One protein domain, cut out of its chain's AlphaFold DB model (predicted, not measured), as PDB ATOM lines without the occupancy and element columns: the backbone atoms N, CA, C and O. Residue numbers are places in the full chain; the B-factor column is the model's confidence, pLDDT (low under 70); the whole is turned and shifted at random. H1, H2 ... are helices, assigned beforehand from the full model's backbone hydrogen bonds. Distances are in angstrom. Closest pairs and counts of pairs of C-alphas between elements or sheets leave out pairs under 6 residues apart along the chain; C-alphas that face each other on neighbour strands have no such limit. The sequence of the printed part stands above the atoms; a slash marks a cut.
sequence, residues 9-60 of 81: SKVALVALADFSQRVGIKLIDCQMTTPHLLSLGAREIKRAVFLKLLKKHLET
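This is residues 9 to 60 of the 81 residues of the protein "Leucyl/phenylalanyl-tRNA--protein transferase" of Candidatus Lambdaproteobacteria bacterium (UniProt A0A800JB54). You will find a flat, open frame of three separate helices, H1, H2 and H3, with centres in a triangle, and the unnamed stretch of residues 23 to 34 crossing the middle between them. The printed part has 52 residues, with three named helices in the order H1, H2, H3 and no named strand; the class is all helix. It is only just loose, close to compact, with a radius of gyration of the C-alphas of 12.1 A and spans of 30 by 26 by 11 A.

Find C-alpha 9 at (21.179, -14.276, 128.713); from there H1, residues 9 to 22, runs 20.2 A. Next look for H2, residues 35 to 39. H3, residues 47 to 58, runs 16.3 A to C-alpha 58 at (17.653, -28.369, 105.251).

H1 and H2 are apart, H2 and H3 are apart, and H1 and H3 are apart. In H1, H2 and H3 every O i to N i+4 pair is within hydrogen-bond range.

The C-alphas of Pro 35 and Glu 59, the two farthest apart, are 32.1 A apart. The link from H1 to H2 is long, with 12 residues; that from H2 to H3 is short, with 7. The printed part has no cut, and no printed residue has a pLDDT under 70.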
ATOM      1  N   SER A   9      21.524 -14.105 130.131       95.62
ATOM      2  CA  SER A   9      21.179 -14.276 128.713       95.62
ATOM      3  C   SER A   9      22.406 -14.433 127.798       95.62
ATOM      4  O   SER A   9      22.363 -15.220 126.857       95.62
ATOM      5  N   LYS A  10      23.531 -13.765 128.078       95.56
ATOM      6  CA  LYS A  10      24.765 -13.925 127.288       95.56
ATOM      7  C   LYS A  10      25.381 -15.303 127.502       95.56
ATOM      8  O   LYS A  10      25.750 -15.957 126.533       95.56
ATOM      9  N   VAL A  11      25.429 -15.769 128.751       96.00
ATOM     10  CA  VAL A  11      25.898 -17.125 129.088       96.00
ATOM     11  C   VAL A  11      25.040 -18.180 128.389       96.00
ATOM     12  O   VAL A  11      25.578 -19.109 127.792       96.00
ATOM     13  N   ALA A  12      23.714 -18.002 128.381       95.62
ATOM     14  CA  ALA A  12      22.811 -18.887 127.651       95.62
ATOM     15  C   ALA A  12      23.104 -18.904 126.138       95.62
ATOM     16  O   ALA A  12      23.118 -19.974 125.530       95.62
ATOM     17  N   LEU A  13      23.387 -17.745 125.530       96.38
ATOM     18  CA  LEU A  13      23.752 -17.664 124.112       96.38
ATOM     19  C   LEU A  13      25.096 -18.348 123.819       96.38
ATOM     20  O   LEU A  13      25.211 -19.047 122.814       96.38
ATOM     21  N   VAL A  14      26.093 -18.200 124.697       96.19
ATOM     22  CA  VAL A  14      27.390 -18.891 124.577       96.19
ATOM     23  C   VAL A  14      27.205 -20.405 124.652       96.19
ATOM     24  O   VAL A  14      27.714 -21.124 123.796       96.19
ATOM     25  N   ALA A  15      26.429 -20.893 125.624       95.00
ATOM     26  CA  ALA A  15      26.132 -22.317 125.759       95.00
ATOM     27  C   ALA A  15      25.389 -22.868 124.530       95.00
ATOM     28  O   ALA A  15      25.704 -23.962 124.060       95.00
ATOM     29  N   LEU A  16      24.444 -22.099 123.975       94.44
ATOM     30  CA  LEU A  16      23.762 -22.447 122.730       94.44
ATOM     31  C   LEU A  16      24.743 -22.509 121.555       94.44
ATOM     32  O   LEU A  16      24.730 -23.490 120.825       94.44
ATOM     33  N   ALA A  17      25.612 -21.511 121.384       95.31
ATOM     34  CA  ALA A  17      26.586 -21.480 120.292       95.31
ATOM     35  C   ALA A  17      27.586 -22.647 120.365       95.31
ATOM     36  O   ALA A  17      27.922 -23.261 119.351       95.31
ATOM     37  N   ASP A  18      28.047 -22.981 121.567       94.75
ATOM     38  CA  ASP A  18      28.927 -24.118 121.832       94.75
ATOM     39  C   ASP A  18      28.216 -25.462 121.570       94.75
ATOM     40  O   ASP A  18      28.741 -26.348 120.890       94.75
ATOM     41  N   PHE A  19      26.963 -25.602 122.017       91.94
ATOM     42  CA  PHE A  19      26.124 -26.748 121.665       91.94
ATOM     43  C   PHE A  19      25.927 -26.875 120.154       91.94
ATOM     44  O   PHE A  19      26.210 -27.938 119.606       91.94
ATOM     45  N   SER A  20      25.517 -25.797 119.480       92.62
ATOM     46  CA  SER A  20      25.292 -25.748 118.035       92.62
ATOM     47  C   SER A  20      26.510 -26.223 117.247       92.62
ATOM     48  O   SER A  20      26.355 -27.011 116.316       92.62
ATOM     49  N   GLN A  21      27.716 -25.818 117.651       92.19
ATOM     50  CA  GLN A  21      28.955 -26.273 117.021       92.19
ATOM     51  C   GLN A  21      29.160 -27.785 117.162       92.19
ATOM     52  O   GLN A  21      29.419 -28.452 116.158       92.19
ATOM     53  N   ARG A  22      28.994 -28.342 118.370       90.44
ATOM     54  CA  ARG A  22      29.169 -29.787 118.616       90.44
ATOM     55  C   ARG A  22      28.203 -30.660 117.830       90.44
ATOM     56  O   ARG A  22      28.584 -31.733 117.379       90.44
ATOM     57  N   VAL A  23      26.964 -30.210 117.675       88.88
ATOM     58  CA  VAL A  23      25.910 -30.985 117.004       88.88
ATOM     59  C   VAL A  23      25.749 -30.638 115.522       88.88
ATOM     60  O   VAL A  23      24.859 -31.152 114.852       88.88
ATOM     61  N   GLY A  24      26.609 -29.765 114.994       90.12
ATOM     62  CA  GLY A  24      26.669 -29.461 113.567       90.12
ATOM     63  C   GLY A  24      25.649 -28.439 113.058       90.12
ATOM     64  O   GLY A  24      25.559 -28.263 111.842       90.12
ATOM     65  N   ILE A  25      24.940 -27.719 113.933       92.69
ATOM     66  CA  ILE A  25      24.101 -26.576 113.541       92.69
ATOM     67  C   ILE A  25      25.006 -25.469 112.993       92.69
ATOM     68  O   ILE A  25      25.986 -25.071 113.621       92.69
ATOM     69  N   LYS A  26      24.687 -24.973 111.795       93.94
ATOM     70  CA  LYS A  26      25.566 -24.052 111.056       93.94
ATOM     71  C   LYS A  26      25.227 -22.579 111.235       93.94
ATOM     72  O   LYS A  26      26.091 -21.738 111.012       93.94
ATOM     73  N   LEU A  27      23.982 -22.264 111.589       94.81
ATOM     74  CA  LEU A  27      23.465 -20.899 111.648       94.81
ATOM     75  C   LEU A  27      22.476 -20.762 112.806       94.81
ATOM     76  O   LEU A  27      21.652 -21.650 113.017       94.81
ATOM     77  N   ILE A  28      22.543 -19.629 113.502       96.12
ATOM     78  CA  ILE A  28      21.509 -19.158 114.425       96.12
ATOM     79  C   ILE A  28      20.854 -17.957 113.745       96.12
ATOM     80  O   ILE A  28      21.523 -16.964 113.468       96.12
ATOM     81  N   ASP A  29      19.569 -18.073 113.431       96.19
ATOM     82  CA  ASP A  29      18.795 -16.984 112.841       96.19
ATOM     83  C   ASP A  29      18.258 -16.062 113.944       96.19
ATOM     84  O   ASP A  29      17.563 -16.514 114.854       96.19
ATOM     85  N   CYS A  30      18.596 -14.773 113.866       94.19
ATOM     86  CA  CYS A  30      18.143 -13.741 114.803       94.19
ATOM     87  C   CYS A  30      17.035 -12.843 114.222       94.19
ATOM     88  O   CYS A  30      16.681 -11.838 114.837       94.19
ATOM     89  N   GLN A  31      16.507 -13.191 113.044       90.31
ATOM     90  CA  GLN A  31      15.467 -12.469 112.318       90.31
ATOM     91  C   GLN A  31      15.809 -10.994 112.052       90.31
ATOM     92  O   GLN A  31      16.464 -10.681 111.061       90.31
ATOM     93  N   MET A  32      15.322 -10.079 112.892       94.12
ATOM     94  CA  MET A  32      15.497  -8.637 112.722       94.12
ATOM     95  C   MET A  32      16.727  -8.148 113.483       94.12
ATOM     96  O   MET A  32      16.931  -8.472 114.653       94.12
ATOM     97  N   THR A  33      17.519  -7.303 112.832       96.00
ATOM     98  CA  THR A  33      18.718  -6.717 113.429       96.00
ATOM     99  C   THR A  33      18.367  -5.776 114.572       96.00
ATOM    100  O   THR A  33      17.509  -4.905 114.449       96.00
ATOM    101  N   THR A  34      19.093  -5.906 115.681       96.56
ATOM    102  CA  THR A  34      19.075  -4.935 116.779       96.56
ATOM    103  C   THR A  34      20.510  -4.600 117.191       96.56
ATOM    104  O   THR A  34      21.390  -5.456 117.050       96.56
ATOM    105  N   PRO A  35      20.780  -3.404 117.750       96.88
ATOM    106  CA  PRO A  35      22.113  -3.061 118.253       96.88
ATOM    107  C   PRO A  35      22.646  -4.066 119.280       96.88
ATOM    108  O   PRO A  35      23.841  -4.350 119.316       96.88
ATOM    109  N   HIS A  36      21.752  -4.647 120.085       94.56
ATOM    110  CA  HIS A  36      22.107  -5.679 121.051       94.56
ATOM    111  C   HIS A  36      22.603  -6.964 120.374       94.56
ATOM    112  O   HIS A  36      23.609  -7.522 120.784       94.56
ATOM    113  N   LEU A  37      21.950  -7.423 119.302       95.88
ATOM    114  CA  LEU A  37      22.414  -8.597 118.555       95.88
ATOM    115  C   LEU A  37      23.768  -8.344 117.882       95.88
ATOM    116  O   LEU A  37      24.638  -9.213 117.906       95.88
ATOM    117  N   LEU A  38      23.970  -7.146 117.324       96.81
ATOM    118  CA  LEU A  38      25.243  -6.762 116.710       96.81
ATOM    119  C   LEU A  38      26.388  -6.747 117.732       96.81
ATOM    120  O   LEU A  38      27.471  -7.248 117.437       96.81
ATOM    121  N   SER A  39      26.152  -6.241 118.949       96.06
ATOM    122  CA  SER A  39      27.172  -6.248 120.008       96.06
ATOM    123  C   SER A  39      27.508  -7.653 120.519       96.06
ATOM    124  O   SER A  39      28.602  -7.869 121.033       96.06
ATOM    125  N   LEU A  40      26.606  -8.619 120.323       95.06
ATOM    126  CA  LEU A  40      26.832 -10.042 120.591       95.06
ATOM    127  C   LEU A  40      27.504 -10.787 119.423       95.06
ATOM    128  O   LEU A  40      27.746 -11.988 119.523       95.06
ATOM    129  N   GLY A  41      27.823 -10.095 118.324       95.56
ATOM    130  CA  GLY A  41      28.525 -10.660 117.170       95.56
ATOM    131  C   GLY A  41      27.625 -11.150 116.034       95.56
ATOM    132  O   GLY A  41      28.137 -11.750 115.084       95.56
ATOM    133  N   ALA A  42      26.312 -10.887 116.084       96.81
ATOM    134  CA  ALA A  42      25.431 -11.137 114.945       96.81
ATOM    135  C   ALA A  42      25.842 -10.275 113.743       96.81
ATOM    136  O   ALA A  42      26.378  -9.174 113.886       96.81
ATOM    137  N   ARG A  43      25.582 -10.777 112.535       97.06
ATOM    138  CA  ARG A  43      25.906 -10.088 111.285       97.06
ATOM    139  C   ARG A  43      24.725 -10.151 110.342       97.06
ATOM    140  O   ARG A  43      24.100 -11.199 110.197       97.06
ATOM    141  N   GLU A  44      24.472  -9.044 109.663       97.56
ATOM    142  CA  GLU A  44      23.491  -9.011 108.589       97.56
ATOM    143  C   GLU A  44      24.033  -9.721 107.352       97.56
ATOM    144  O   GLU A  44      25.185  -9.542 106.948       97.56
ATOM    145  N   ILE A  45      23.175 -10.521 106.722       97.00
ATOM    146  CA  ILE A  45      23.444 -11.136 105.427       97.00
ATOM    147  C   ILE A  45      22.295 -10.827 104.475       97.00
ATOM    148  O   ILE A  45      21.137 -10.712 104.875       97.00
ATOM    149  N   LYS A  46      22.601 -10.716 103.179       97.56
ATOM    150  CA  LYS A  46      21.565 -10.527 102.158       97.56
ATOM    151  C   LYS A  46      20.577 -11.694 102.205       97.56
ATOM    152  O   LYS A  46      20.992 -12.852 102.273       97.56
ATOM    153  N   ARG A  47      19.283 -11.409 102.036       96.56
ATOM    154  CA  ARG A  47      18.214 -12.426 101.998       96.56
ATOM    155  C   ARG A  47      18.525 -13.597 101.060       96.56
ATOM    156  O   ARG A  47      18.312 -14.745 101.426       96.56
ATOM    157  N   ALA A  48      19.061 -13.323  99.872       98.31
ATOM    158  CA  ALA A  48      19.431 -14.367  98.914       98.31
ATOM    159  C   ALA A  48      20.515 -15.323  99.456       98.31
ATOM    160  O   ALA A  48      20.468 -16.523  99.197       98.31
ATOM    161  N   VAL A  49      21.465 -14.807 100.244       98.06
ATOM    162  CA  VAL A  49      22.506 -15.613 100.900       98.06
ATOM    163  C   VAL A  49      21.889 -16.465 102.004       98.06
ATOM    164  O   VAL A  49      22.142 -17.666 102.042       98.06
ATOM    165  N   PHE A  50      21.027 -15.875 102.840       97.38
ATOM    166  CA  PHE A  50      20.294 -16.611 103.872       97.38
ATOM    167  C   PHE A  50      19.490 -17.774 103.278       97.38
ATOM    168  O   PHE A  50      19.662 -18.909 103.702       97.38
ATOM    169  N   LEU A  51      18.678 -17.521 102.245       97.81
ATOM    170  CA  LEU A  51      17.852 -18.556 101.612       97.81
ATOM    171  C   LEU A  51      18.693 -19.673 100.979       97.81
ATOM    172  O   LEU A  51      18.327 -20.844 101.072       97.81
ATOM    173  N   LYS A  52      19.839 -19.331 100.376       98.12
ATOM    174  CA  LYS A  52      20.782 -20.323  99.840       98.12
ATOM    175  C   LYS A  52      21.340 -21.219 100.946       98.12
ATOM    176  O   LYS A  52      21.411 -22.433 100.768       98.12
ATOM    177  N   LEU A  53      21.742 -20.629 102.071       97.00
ATOM    178  CA  LEU A  53      22.255 -21.372 103.219       97.00
ATOM    179  C   LEU A  53      21.167 -22.225 103.881       97.00
ATOM    180  O   LEU A  53      21.417 -23.387 104.185       97.00
ATOM    181  N   LEU A  54      19.963 -21.676 104.047       96.25
ATOM    182  CA  LEU A  54      18.813 -22.385 104.600       96.25
ATOM    183  C   LEU A  54      18.500 -23.631 103.774       96.25
ATOM    184  O   LEU A  54      18.479 -24.725 104.324       96.25
ATOM    185  N   LYS A  55      18.347 -23.490 102.449       96.94
ATOM    186  CA  LYS A  55      18.105 -24.634 101.559       96.94
ATOM    187  C   LYS A  55      19.197 -25.697 101.711       96.94
ATOM    188  O   LYS A  55      18.884 -26.858 101.934       96.94
ATOM    189  N   LYS A  56      20.467 -25.282 101.667       95.94
ATOM    190  CA  LYS A  56      21.619 -26.182 101.819       95.94
ATOM    191  C   LYS A  56      21.582 -26.975 103.130       95.94
ATOM    192  O   LYS A  56      21.955 -28.140 103.143       95.94
ATOM    193  N   HIS A  57      21.196 -26.345 104.238       94.69
ATOM    194  CA  HIS A  57      21.223 -26.978 105.560       94.69
ATOM    195  C   HIS A  57      19.938 -27.732 105.915       94.69
ATOM    196  O   HIS A  57      19.960 -28.552 106.827       94.69
ATOM    197  N   LEU A  58      18.849 -27.524 105.172       93.69
ATOM    198  CA  LEU A  58      17.653 -28.369 105.251       93.69
ATOM    199  C   LEU A  58      17.842 -29.729 104.560       93.69
ATOM    200  O   LEU A  58      17.134 -30.675 104.880       93.69
ATOM    201  N   GLU A  59      18.793 -29.841 103.632       93.44
ATOM    202  CA  GLU A  59      19.118 -31.097 102.937       93.44
ATOM    203  C   GLU A  59      19.989 -32.044 103.789       93.44
ATOM    204  O   GLU A  59      20.183 -33.205 103.430       93.44
ATOM    205  N   THR A  60      20.518 -31.576 104.926       86.38
ATOM    206  CA  THR A  60      21.320 -32.391 105.850       86.38
ATOM    207  C   THR A  60      20.471 -32.935 107.001       86.38
ATOM    208  O   THR A  60      19.618 -32.197 107.494       86.38
TER     209      THR A  60